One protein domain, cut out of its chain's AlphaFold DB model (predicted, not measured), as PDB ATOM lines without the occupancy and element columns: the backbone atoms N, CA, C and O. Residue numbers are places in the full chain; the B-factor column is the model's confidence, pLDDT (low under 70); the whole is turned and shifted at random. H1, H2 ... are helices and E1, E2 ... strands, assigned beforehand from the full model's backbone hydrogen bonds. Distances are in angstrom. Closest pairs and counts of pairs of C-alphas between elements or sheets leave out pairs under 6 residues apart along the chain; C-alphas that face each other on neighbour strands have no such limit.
ATOM      1  N   GLU A  10       2.350  27.526 108.375       92.81
ATOM      2  CA  GLU A  10       2.965  27.326 109.692       92.81
ATOM      3  C   GLU A  10       1.954  27.068 110.823       92.81
ATOM      4  O   GLU A  10       2.321  26.624 111.909       92.81
ATOM      5  N   ARG A  11       0.672  27.368 110.579       90.94
ATOM      6  CA  ARG A  11      -0.434  27.115 111.511       90.94
ATOM      7  C   ARG A  11      -1.206  25.842 111.191       90.94
ATOM      8  O   ARG A  11      -2.088  25.474 111.964       90.94
ATOM      9  N   ASN A  12      -0.905  25.196 110.068       92.88
ATOM     10  CA  ASN A  12      -1.528  23.941 109.684       92.88
ATOM     11  C   ASN A  12      -0.841  22.801 110.433       92.88
ATOM     12  O   ASN A  12       0.388  22.672 110.431       92.88
ATOM     13  N   ALA A  13      -1.646  21.950 111.053       92.75
ATOM     14  CA  ALA A  13      -1.179  20.749 111.717       92.75
ATOM     15  C   ALA A  13      -2.008  19.562 111.236       92.75
ATOM     16  O   ALA A  13      -3.208  19.694 111.008       92.75
ATOM     17  N   LEU A  14      -1.356  18.413 111.087       94.19
ATOM     18  CA  LEU A  14      -2.038  17.129 111.007       94.19
ATOM     19  C   LEU A  14      -2.167  16.589 112.430       94.19
ATOM     20  O   LEU A  14      -1.172  16.513 113.153       94.19
ATOM     21  N   GLU A  15      -3.378  16.234 112.839       92.00
ATOM     22  CA  GLU A  15      -3.646  15.772 114.198       92.00
ATOM     23  C   GLU A  15      -3.977  14.276 114.227       92.00
ATOM     24  O   GLU A  15      -4.905  13.807 113.573       92.00
ATOM     25  N   ILE A  16      -3.217  13.523 115.020       92.44
ATOM     26  CA  ILE A  16      -3.547  12.161 115.435       92.44
ATOM     27  C   ILE A  16      -4.411  12.297 116.690       92.44
ATOM     28  O   ILE A  16      -3.901  12.475 117.798       92.44
ATOM     29  N   LEU A  17      -5.728  12.253 116.497       89.38
ATOM     30  CA  LEU A  17      -6.722  12.483 117.554       89.38
ATOM     31  C   LEU A  17      -6.780  11.353 118.589       89.38
ATOM     32  O   LEU A  17      -7.137  11.581 119.745       89.38
ATOM     33  N   ARG A  18      -6.439  10.136 118.158       87.94
ATOM     34  CA  ARG A  18      -6.476   8.922 118.967       87.94
ATOM     35  C   ARG A  18      -5.419   7.944 118.475       87.94
ATOM     36  O   ARG A  18      -5.379   7.619 117.289       87.94
ATOM     37  N   PHE A  19      -4.597   7.456 119.393       90.50
ATOM     38  CA  PHE A  19      -3.666   6.359 119.164       90.50
ATOM     39  C   PHE A  19      -3.903   5.301 120.241       90.50
ATOM     40  O   PHE A  19      -3.981   5.639 121.419       90.50
ATOM     41  N   VAL A  20      -4.063   4.041 119.835       89.75
ATOM     42  CA  VAL A  20      -4.336   2.923 120.745       89.75
ATOM     43  C   VAL A  20      -3.450   1.751 120.370       89.75
ATOM     44  O   VAL A  20      -3.354   1.392 119.197       89.75
ATOM     45  N   VAL A  21      -2.838   1.145 121.383       91.81
ATOM     46  CA  VAL A  21      -2.157  -0.143 121.272       91.81
ATOM     47  C   VAL A  21      -3.124  -1.201 121.790       91.81
ATOM     48  O   VAL A  21      -3.331  -1.308 122.993       91.81
ATOM     49  N   GLU A  22      -3.773  -1.932 120.883       90.81
ATOM     50  CA  GLU A  22      -4.759  -2.954 121.274       90.81
ATOM     51  C   GLU A  22      -4.102  -4.222 121.829       90.81
ATOM     52  O   GLU A  22      -4.645  -4.864 122.724       90.81
ATOM     53  N   ASP A  23      -2.928  -4.577 121.307       93.50
ATOM     54  CA  ASP A  23      -2.133  -5.691 121.813       93.50
ATOM     55  C   ASP A  23      -1.116  -5.183 122.837       93.50
ATOM     56  O   ASP A  23      -0.015  -4.759 122.487       93.50
ATOM     57  N   GLU A  24      -1.476  -5.233 124.117       89.62
ATOM     58  CA  GLU A  24      -0.584  -4.820 125.206       89.62
ATOM     59  C   GLU A  24       0.701  -5.667 125.277       89.62
ATOM     60  O   GLU A  24       1.723  -5.188 125.782       89.62
ATOM     61  N   ALA A  25       0.681  -6.892 124.735       95.44
ATOM     62  CA  ALA A  25       1.811  -7.817 124.743       95.44
ATOM     63  C   ALA A  25       2.815  -7.578 123.603       95.44
ATOM     64  O   ALA A  25       3.866  -8.227 123.588       95.44
ATOM     65  N   ILE A  26       2.533  -6.650 122.676       97.38
ATOM     66  CA  ILE A  26       3.485  -6.252 121.633       97.38
ATOM     67  C   ILE A  26       4.832  -5.883 122.263       97.38
ATOM     68  O   ILE A  26       4.884  -5.249 123.320       97.38
ATOM     69  N   SER A  27       5.941  -6.266 121.632       97.88
ATOM     70  CA  SER A  27       7.263  -5.897 122.136       97.88
ATOM     71  C   SER A  27       7.537  -4.404 121.929       97.88
ATOM     72  O   SER A  27       7.038  -3.792 120.986       97.88
ATOM     73  N   ASP A  28       8.377  -3.803 122.775       96.94
ATOM     74  CA  ASP A  28       8.793  -2.404 122.594       96.94
ATOM     75  C   ASP A  28       9.534  -2.183 121.269       96.94
ATOM     76  O   ASP A  28       9.430  -1.109 120.680       96.94
ATOM     77  N   ALA A  29      10.251  -3.196 120.772       96.50
ATOM     78  CA  ALA A  29      10.938  -3.133 119.487       96.50
ATOM     79  C   ALA A  29       9.941  -3.068 118.320       96.50
ATOM     80  O   ALA A  29      10.065  -2.202 117.451       96.50
ATOM     81  N   ASP A  30       8.924  -3.935 118.333       97.50
ATOM     82  CA  ASP A  30       7.893  -3.962 117.293       97.50
ATOM     83  C   ASP A  30       7.010  -2.713 117.358       97.50
ATOM     84  O   ASP A  30       6.745  -2.088 116.329       97.50
ATOM     85  N   LEU A  31       6.616  -2.288 118.564       96.88
ATOM     86  CA  LEU A  31       5.851  -1.060 118.764       96.88
ATOM     87  C   LEU A  31       6.641   0.174 118.318       96.88
ATOM     88  O   LEU A  31       6.076   1.055 117.674       96.88
ATOM     89  N   SER A  32       7.947   0.228 118.588       95.75
ATOM     90  CA  SER A  32       8.810   1.310 118.098       95.75
ATOM     91  C   SER A  32       8.864   1.348 116.573       95.75
ATOM     92  O   SER A  32       8.729   2.417 115.978       95.75
ATOM     93  N   GLY A  33       9.017   0.187 115.929       95.62
ATOM     94  CA  GLY A  33       8.985   0.082 114.470       95.62
ATOM     95  C   GLY A  33       7.648   0.542 113.882       95.62
ATOM     96  O   GLY A  33       7.626   1.308 112.917       95.62
ATOM     97  N   ALA A  34       6.536   0.139 114.499       95.75
ATOM     98  CA  ALA A  34       5.196   0.553 114.098       95.75
ATOM     99  C   ALA A  34       4.977   2.066 114.275       95.75
ATOM    100  O   ALA A  34       4.504   2.730 113.353       95.75
ATOM    101  N   LEU A  35       5.370   2.631 115.420       95.38
ATOM    102  CA  LEU A  35       5.300   4.068 115.695       95.38
ATOM    103  C   LEU A  35       6.110   4.875 114.675       95.38
ATOM    104  O   LEU A  35       5.591   5.841 114.119       95.38
ATOM    105  N   ALA A  36       7.342   4.457 114.375       94.75
ATOM    106  CA  ALA A  36       8.175   5.122 113.378       94.75
ATOM    107  C   ALA A  36       7.513   5.121 111.989       94.75
ATOM    108  O   ALA A  36       7.490   6.154 111.320       94.75
ATOM    109  N   ALA A  37       6.920   3.995 111.579       95.56
ATOM    110  CA  ALA A  37       6.201   3.894 110.311       95.56
ATOM    111  C   ALA A  37       4.955   4.798 110.269       95.56
ATOM    112  O   ALA A  37       4.742   5.508 109.286       95.56
ATOM    113  N   ILE A  38       4.163   4.821 111.346       95.25
ATOM    114  CA  ILE A  38       2.963   5.664 111.454       95.25
ATOM    115  C   ILE A  38       3.335   7.147 111.396       95.25
ATOM    116  O   ILE A  38       2.718   7.905 110.649       95.25
ATOM    117  N   VAL A  39       4.353   7.574 112.149       94.06
ATOM    118  CA  VAL A  39       4.778   8.980 112.148       94.06
ATOM    119  C   VAL A  39       5.383   9.370 110.800       94.06
ATOM    120  O   VAL A  39       5.132  10.477 110.326       94.06
ATOM    121  N   ALA A  40       6.126   8.477 110.142       94.56
ATOM    122  CA  ALA A  40       6.648   8.733 108.804       94.56
ATOM    123  C   ALA A  40       5.521   8.986 107.788       94.56
ATOM    124  O   ALA A  40       5.582   9.971 107.048       94.56
ATOM    125  N   GLU A  41       4.470   8.159 107.789       96.81
ATOM    126  CA  GLU A  41       3.317   8.367 106.903       96.81
ATOM    127  C   GLU A  41       2.549   9.643 107.267       96.81
ATOM    128  O   GLU A  41       2.202  10.429 106.386       96.81
ATOM    129  N   ALA A  42       2.356   9.917 108.559       96.06
ATOM    130  CA  ALA A  42       1.720  11.149 109.020       96.06
ATOM    131  C   ALA A  42       2.493  12.401 108.567       96.06
ATOM    132  O   ALA A  42       1.887  13.372 108.117       96.06
ATOM    133  N   CYS A  43       3.826  12.383 108.623       94.69
ATOM    134  CA  CYS A  43       4.670  13.461 108.106       94.69
ATOM    135  C   CYS A  43       4.567  13.596 106.579       94.69
ATOM    136  O   CYS A  43       4.532  14.714 106.057       94.69
ATOM    137  N   ALA A  44       4.492  12.477 105.855       96.25
ATOM    138  CA  ALA A  44       4.320  12.482 104.406       96.25
ATOM    139  C   ALA A  44       2.959  13.070 103.996       96.25
ATOM    140  O   ALA A  44       2.904  13.894 103.079       96.25
ATOM    141  N   GLU A  45       1.874  12.691 104.676       97.38
ATOM    142  CA  GLU A  45       0.548  13.297 104.506       97.38
ATOM    143  C   GLU A  45       0.563  14.780 104.878       97.38
ATOM    144  O   GLU A  45       0.119  15.617 104.093       97.38
ATOM    145  N   ALA A  46       1.144  15.143 106.023       95.38
ATOM    146  CA  ALA A  46       1.250  16.535 106.446       95.38
ATOM    147  C   ALA A  46       1.897  17.408 105.354       95.38
ATOM    148  O   ALA A  46       1.358  18.460 105.003       95.38
ATOM    149  N   GLY A  47       2.977  16.927 104.730       95.31
ATOM    150  CA  GLY A  47       3.616  17.605 103.603       95.31
ATOM    151  C   GLY A  47       2.694  17.798 102.391       95.31
ATOM    152  O   GLY A  47       2.699  18.874 101.790       95.31
ATOM    153  N   ARG A  48       1.855  16.805 102.057       96.50
ATOM    154  CA  ARG A  48       0.873  16.899 100.955       96.50
ATOM    155  C   ARG A  48      -0.181  17.977 101.205       96.50
ATOM    156  O   ARG A  48      -0.615  18.639 100.261       96.50
ATOM    157  N   TRP A  49      -0.560  18.181 102.464       94.50
ATOM    158  CA  TRP A  49      -1.624  19.102 102.871       94.50
ATOM    159  C   TRP A  49      -1.128  20.476 103.344       94.50
ATOM    160  O   TRP A  49      -1.920  21.273 103.845       94.50
ATOM    161  N   LEU A  50       0.157  20.795 103.139       95.12
ATOM    162  CA  LEU A  50       0.794  22.028 103.628       95.12
ATOM    163  C   LEU A  50       0.709  22.180 105.157       95.12
ATOM    164  O   LEU A  50       0.622  23.301 105.661       95.12
ATOM    165  N   CYS A  51       0.718  21.065 105.887       95.25
ATOM    166  CA  CYS A  51       0.860  21.023 107.337       95.25
ATOM    167  C   CYS A  51       2.341  21.008 107.708       95.25
ATOM    168  O   CYS A  51       3.114  20.196 107.205       95.25
ATOM    169  N   THR A  52       2.742  21.892 108.617       94.06
ATOM    170  CA  THR A  52       4.146  22.015 109.045       94.06
ATOM    171  C   THR A  52       4.447  21.247 110.327       94.06
ATOM    172  O   THR A  52       5.582  21.259 110.794       94.06
ATOM    173  N   SER A  53       3.439  20.608 110.924       93.06
ATOM    174  CA  SER A  53       3.581  19.815 112.144       93.06
ATOM    175  C   SER A  53       2.604  18.644 112.169       93.06
ATOM    176  O   SER A  53       1.508  18.726 111.609       93.06
ATOM    177  N   VAL A  54       3.006  17.577 112.857       94.12
ATOM    178  CA  VAL A  54       2.135  16.477 113.275       94.12
ATOM    179  C   VAL A  54       1.968  16.575 114.787       94.12
ATOM    180  O   VAL A  54       2.951  16.752 115.505       94.12
ATOM    181  N   LYS A  55       0.733  16.484 115.277       93.00
ATOM    182  CA  LYS A  55       0.417  16.517 116.709       93.00
ATOM    183  C   LYS A  55      -0.285  15.230 117.100       93.00
ATOM    184  O   LYS A  55      -1.249  14.849 116.449       93.00
ATOM    185  N   MET A  56       0.174  14.584 118.164       92.31
ATOM    186  CA  MET A  56      -0.491  13.413 118.731       92.31
ATOM    187  C   MET A  56      -1.182  13.795 120.031       92.31
ATOM    188  O   MET A  56      -0.558  14.358 120.933       92.31
ATOM    189  N   TRP A  57      -2.473  13.497 120.118       89.75
ATOM    190  CA  TRP A  57      -3.259  13.786 121.303       89.75
ATOM    191  C   TRP A  57      -3.046  12.725 122.381       89.75
ATOM    192  O   TRP A  57      -3.237  11.537 122.137       89.75
ATOM    193  N   ASN A  58      -2.670  13.188 123.575       87.94
ATOM    194  CA  ASN A  58      -2.620  12.416 124.817       87.94
ATOM    195  C   ASN A  58      -2.026  10.986 124.696       87.94
ATOM    196  O   ASN A  58      -2.681  10.029 125.109       87.94
ATOM    197  N   PRO A  59      -0.799  10.812 124.157       91.00
ATOM    198  CA  PRO A  59      -0.150   9.502 124.155       91.00
ATOM    199  C   PRO A  59       0.108   9.029 125.585       91.00
ATOM    200  O   PRO A  59       0.414   9.851 126.460       91.00
ATOM    201  N   ASP A  60       0.030   7.717 125.807       90.50
ATOM    202  CA  ASP A  60       0.396   7.101 127.081       90.50
ATOM    203  C   ASP A  60       1.913   7.163 127.345       90.50
ATOM    204  O   ASP A  60       2.717   7.506 126.473       90.50
ATOM    205  N   GLU A  61       2.319   6.841 128.572       92.06
ATOM    206  CA  GLU A  61       3.717   6.943 129.004       92.06
ATOM    207  C   GLU A  61       4.664   6.000 128.246       92.06
ATOM    208  O   GLU A  61       5.824   6.349 127.995       92.06
ATOM    209  N   ARG A  62       4.174   4.825 127.830       94.94
ATOM    210  CA  ARG A  62       4.963   3.850 127.069       94.94
ATOM    211  C   ARG A  62       5.274   4.412 125.688       94.94
ATOM    212  O   ARG A  62       6.434   4.449 125.290       94.94
ATOM    213  N   VAL A  63       4.267   4.935 124.992       94.00
ATOM    214  CA  VAL A  63       4.421   5.582 123.685       94.00
ATOM    215  C   VAL A  63       5.357   6.786 123.780       94.00
ATOM    216  O   VAL A  63       6.261   6.912 122.955       94.00
ATOM    217  N   ARG A  64       5.204   7.638 124.805       93.56
ATOM    218  CA  ARG A  64       6.107   8.785 125.028       93.56
ATOM    219  C   ARG A  64       7.558   8.343 125.166       93.56
ATOM    220  O   ARG A  64       8.429   8.902 124.503       93.56
ATOM    221  N   SER A  65       7.802   7.324 125.986       93.88
ATOM    222  CA  SER A  65       9.143   6.792 126.238       93.88
ATOM    223  C   SER A  65       9.786   6.233 124.968       93.88
ATOM    224  O   SER A  65      10.948   6.526 124.685       93.88
ATOM    225  N   LEU A  66       9.029   5.473 124.171       95.50
ATOM    226  CA  LEU A  66       9.532   4.906 122.917       95.50
ATOM    227  C   LEU A  66       9.836   5.994 121.886       95.50
ATOM    228  O   LEU A  66      10.905   5.976 121.286       95.50
ATOM    229  N   VAL A  67       8.945   6.975 121.721       93.56
ATOM    230  CA  VAL A  67       9.170   8.103 120.804       93.56
ATOM    231  C   VAL A  67      10.375   8.944 121.241       93.56
ATOM    232  O   VAL A  67      11.181   9.320 120.397       93.56
ATOM    233  N   ALA A  68      10.557   9.187 122.543       91.69
ATOM    234  CA  ALA A  68      11.719   9.913 123.066       91.69
ATOM    235  C   ALA A  68      13.056   9.201 122.786       91.69
ATOM    236  O   ALA A  68      14.095   9.853 122.682       91.69
ATOM    237  N   ALA A  69      13.045   7.870 122.665       92.44
ATOM    238  CA  ALA A  69      14.228   7.073 122.350       92.44
ATOM    239  C   ALA A  69      14.572   7.052 120.845       92.44
ATOM    240  O   ALA A  69      15.667   6.622 120.470       92.44
ATOM    241  N   MET A  70      13.671   7.509 119.971       91.44
ATOM    242  CA  MET A  70      13.881   7.528 118.522       91.44
ATOM    243  C   MET A  70      14.705   8.753 118.109       91.44
ATOM    244  O   MET A  70      14.175   9.848 117.956       91.44
ATOM    245  N   ALA A  71      16.004   8.564 117.863       86.12
ATOM    246  CA  ALA A  71      16.922   9.657 117.516       86.12
ATOM    247  C   ALA A  71      16.540  10.427 116.233       86.12
ATOM    248  O   ALA A  71      16.844  11.615 116.105       86.12
ATOM    249  N   ASP A  72      15.868   9.759 115.294       84.69
ATOM    250  CA  ASP A  72      15.458  10.347 114.015       84.69
ATOM    251  C   ASP A  72      14.187  11.205 114.134       84.69
ATOM    252  O   ASP A  72      13.877  12.000 113.243       84.69
ATOM    253  N   LEU A  73      13.460  11.081 115.248       84.75
ATOM    254  CA  LEU A  73      12.233  11.814 115.523       84.75
ATOM    255  C   LEU A  73      12.515  12.970 116.479       84.75
ATOM    256  O   LEU A  73      12.803  12.795 117.658       84.75
ATOM    257  N   ARG A  74      12.378  14.193 115.969       83.56
ATOM    258  CA  ARG A  74      12.395  15.407 116.792       83.56
ATOM    259  C   ARG A  74      11.006  15.625 117.381       83.56
ATOM    260  O   ARG A  74      10.230  16.416 116.850       83.56
ATOM    261  N   ALA A  75      10.681  14.858 118.415       89.06
ATOM    262  CA  ALA A  75       9.421  14.971 119.133       89.06
ATOM    263  C   ALA A  75       9.599  15.811 120.403       89.06
ATOM    264  O   ALA A  75      10.494  15.552 121.202       89.06
ATOM    265  N   ASP A  76       8.696  16.772 120.598       90.81
ATOM    266  CA  ASP A  76       8.583  17.543 121.832       90.81
ATOM    267  C   ASP A  76       7.282  17.173 122.545       90.81
ATOM    268  O   ASP A  76       6.207  17.135 121.938       90.81
ATOM    269  N   PHE A  77       7.364  16.943 123.855       90.50
ATOM    270  CA  PHE A  77       6.188  16.735 124.694       90.50
ATOM    271  C   PHE A  77       5.776  18.054 125.334       90.50
ATOM    272  O   PHE A  77       6.551  18.685 126.051       90.50
ATOM    273  N   VAL A  78       4.535  18.462 125.081       89.00
ATOM    274  CA  VAL A  78       3.993  19.734 125.561       89.00
ATOM    275  C   VAL A  78       2.758  19.468 126.407       89.00
ATOM    276  O   VAL A  78       1.769  18.918 125.922       89.00
ATOM    277  N   VAL A  79       2.795  19.907 127.667       87.00
ATOM    278  CA  VAL A  79       1.592  20.016 128.499       87.00
ATOM    279  C   VAL A  79       0.840  21.267 128.054       87.00
ATOM    280  O   VAL A  79       1.384  22.369 128.067       87.00
ATOM    281  N   ARG A  80      -0.396  21.094 127.584       82.81
ATOM    282  CA  ARG A  80      -1.197  22.180 127.005       82.81
ATOM    283  C   ARG A  80      -2.011  22.881 128.088       82.81
ATOM    284  O   ARG A  80      -2.695  22.225 128.863       82.81
ATOM    285  N   GLU A  81      -1.973  24.214 128.086       83.44
ATOM    286  CA  GLU A  81      -2.659  25.059 129.081       83.44
ATOM    287  C   GLU A  81      -3.726  25.992 128.480       83.44
ATOM    288  O   GLU A  81      -4.419  26.692 129.213       83.44
ATOM    289  N   SER A  82      -3.902  25.999 127.154       81.12
ATOM    290  CA  SER A  82      -4.758  26.998 126.492       81.12
ATOM    291  C   SER A  82      -5.798  26.449 125.518       81.12
ATOM    292  O   SER A  82      -6.707  27.182 125.128       81.12
ATOM    293  N   ASP A  83      -5.706  25.185 125.108       77.81
ATOM    294  CA  ASP A  83      -6.492  24.665 123.998       77.81
ATOM    295  C   ASP A  83      -6.859  23.180 124.139       77.81
ATOM    296  O   ASP A  83      -6.019  22.319 124.388       77.81
ATOM    297  N   SER A  84      -8.145  22.881 123.895       76.12
ATOM    298  CA  SER A  84      -8.727  21.527 123.987       76.12
ATOM    299  C   SER A  84      -8.594  20.881 125.379       76.12
ATOM    300  O   SER A  84      -8.488  19.666 125.487       76.12
ATOM    301  N   ILE A  85      -8.594  21.686 126.448       80.44
ATOM    302  CA  ILE A  85      -8.524  21.187 127.828       80.44
ATOM    303  C   ILE A  85      -9.882  20.622 128.229       80.44
ATOM    304  O   ILE A  85     -10.876  21.351 128.256       80.44
ATOM    305  N   ALA A  86      -9.909  19.337 128.577       79.44
ATOM    306  CA  ALA A  86     -11.073  18.720 129.188       79.44
ATOM    307  C   ALA A  86     -11.384  19.422 130.518       79.44
ATOM    308  O   ALA A  86     -10.531  19.533 131.398       79.44
ATOM    309  N   SER A  87     -12.609  19.928 130.658       79.44
ATOM    310  CA  SER A  87     -13.051  20.654 131.846       79.44
ATOM    311  C   SER A  87     -14.341  20.053 132.382       79.44
ATOM    312  O   SER A  87     -15.282  19.831 131.621       79.44
ATOM    313  N   LEU A  88     -14.398  19.846 133.694       84.62
ATOM    314  CA  LEU A  88     -15.571  19.360 134.410       84.62
ATOM    315  C   LEU A  88     -15.812  20.270 135.613       84.62
ATOM    316  O   LEU A  88     -14.891  20.543 136.382       84.62
ATOM    317  N   LEU A  89     -17.052  20.718 135.794       84.50
ATOM    318  CA  LEU A  89     -17.476  21.322 137.052       84.50
ATOM    319  C   LEU A  89     -17.836  20.195 138.024       84.50
ATOM    320  O   LEU A  89     -18.888  19.572 137.889       84.50
ATOM    321  N   TRP A  90     -16.958  19.928 138.989       86.50
ATOM    322  CA  TRP A  90     -17.212  18.957 140.050       86.50
ATOM    323  C   TRP A  90     -17.902  19.636 141.233       86.50
ATOM    324  O   TRP A  90     -17.378  20.597 141.790       86.50
ATOM    325  N   LEU A  91     -19.085  19.142 141.597       87.75
ATOM    326  CA  LEU A  91     -19.873  19.631 142.737       87.75
ATOM    327  C   LEU A  91     -19.960  18.601 143.876       87.75
ATOM    328  O   LEU A  91     -20.776  18.767 144.777       87.75
ATOM    329  N   GLY A  92     -19.185  17.515 143.802       86.81
ATOM    330  CA  GLY A  92     -19.126  16.505 144.856       86.81
ATOM    331  C   GLY A  92     -18.254  16.954 146.027       86.81
ATOM    332  O   GLY A  92     -17.360  17.782 145.859       86.81
ATOM    333  N   ASP A  93     -18.499  16.371 147.199       89.62
ATOM    334  CA  ASP A  93     -17.766  16.691 148.433       89.62
ATOM    335  C   ASP A  93     -16.351  16.073 148.474       89.62
ATOM    336  O   ASP A  93     -15.511  16.480 149.279       89.62
ATOM    337  N   ASP A  94     -16.073  15.104 147.595       89.56
ATOM    338  CA  ASP A  94     -14.764  14.461 147.460       89.56
ATOM    339  C   ASP A  94     -13.757  15.321 146.676       89.56
ATOM    340  O   ASP A  94     -14.116  16.155 145.840       89.56
ATOM    341  N   SER A  95     -12.465  15.073 146.909       87.38
ATOM    342  CA  SER A  95     -11.364  15.726 146.188       87.38
ATOM    343  C   SER A  95     -11.408  15.437 144.685       87.38
ATOM    344  O   SER A  95     -11.521  14.285 144.284       87.38
ATOM    345  N   VAL A  96     -11.154  16.447 143.841       84.00
ATOM    346  CA  VAL A  96     -11.006  16.277 142.378       84.00
ATOM    347  C   VAL A  96      -9.916  15.267 141.994       84.00
ATOM    348  O   VAL A  96      -9.945  14.705 140.906       84.00
ATOM    349  N   SER A  97      -8.963  14.995 142.888       84.94
ATOM    350  CA  SER A  97      -7.922  13.985 142.666       84.94
ATOM    351  C   SER A  97      -8.462  12.554 142.557       84.94
ATOM    352  O   SER A  97      -7.710  11.671 142.161       84.94
ATOM    353  N   THR A  98      -9.715  12.302 142.949       86.00
ATOM    354  CA  THR A  98     -10.379  11.000 142.780       86.00
ATOM    355  C   THR A  98     -11.082  10.868 141.428       86.00
ATOM    356  O   THR A  98     -11.552   9.783 141.095       86.00
ATOM    357  N   VAL A  99     -11.156  11.950 140.642       85.12
ATOM    358  CA  VAL A  99     -11.775  11.941 139.315       85.12
ATOM    359  C   VAL A  99     -10.846  11.246 138.326       85.12
ATOM    360  O   VAL A  99      -9.754  11.729 138.022       85.12
TER     361      VAL A  99
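Overview. This is residues 10 to 99 of the 110 residues of an uncharacterized protein of Cordyceps sp. RAO-2017 (UniProt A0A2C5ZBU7). A small body is made of two short parallel strands side by side, E1 and E2, with the long helix H1 packing on them through its residues 39 to 47 and the shorter helix H2 set across H1 near its other end. From this body a long tail with no named element, residues 70 to 99, leads away, and its far part makes much of the length. The 90 printed residues hold, along the chain, E1, H1, E2 and H2, in a mixed class of helices and strands, with under half of the residues, 38, in named elements. The sheet has the order E1, E2 and is parallel. The whole is loose, with a radius of gyration of the C-alphas of 16.3 A and spans of 48 by 37 by 21 A.

Arrangement. Begin at the sheet, where E1, residues 13 to 16, and E2, residues 53 to 56, are parallel neighbours with 23 degrees between their directions. Look at C-alphas 16 and 56, which face each other at 4.7 A. N 16 and O 55 are within hydrogen-bond range at 2.8 A, and so are N 55 and O 14 at 2.9 A. Between these strands in the chain comes H1, residues 28 to 48; E1, H1 and E2 form a strand-helix-strand unit, two parallel neighbour strands joined through a helix, and its crossover is right-handed. The closest C-alphas of H1 and E2 are those of Cys 43 and Val 54, 6.5 A apart. Those of E1 and H1 are Leu 14 and Ala 46, at 5.7 A. H2, residues 61 to 69, touches H1, which meets it with residues 28 to 35 alone; the closest C-alphas are those of Ser 32 and Leu 66, 6.1 A apart. The lines of H1 and H2 are about perpendicular, at 75 degrees. E1 and H2 are apart. In H1 and H2 every O i to N i+4 pair is within hydrogen-bond range.

Along the chain. Find C-alpha 13 at (-1.179, 20.749, 111.717), where E1 begins its 9.7 A. E2 measures 10.0 A from first to last C-alpha. Find C-alpha 28 at (8.793, -2.404, 122.594); from there H1 runs 30.1 A to C-alpha 48. H2 covers 12.4 A and ends with C-alpha 69 at (14.228, 7.073, 122.350).

Size, cuts and confidence. The two C-alphas farthest apart are those of Arg 48 and Asp 93, at 51.0 A. The C-alphas of residues 70 to 99 lie 9 to 33 A from the mean of the C-alphas. The link E1 to H1, with 11 residues, is long; H1 to E2 and E2 to H2 are tight. The printed part has no cut. Its mean pLDDT is 90.9, and no printed residue is under 70.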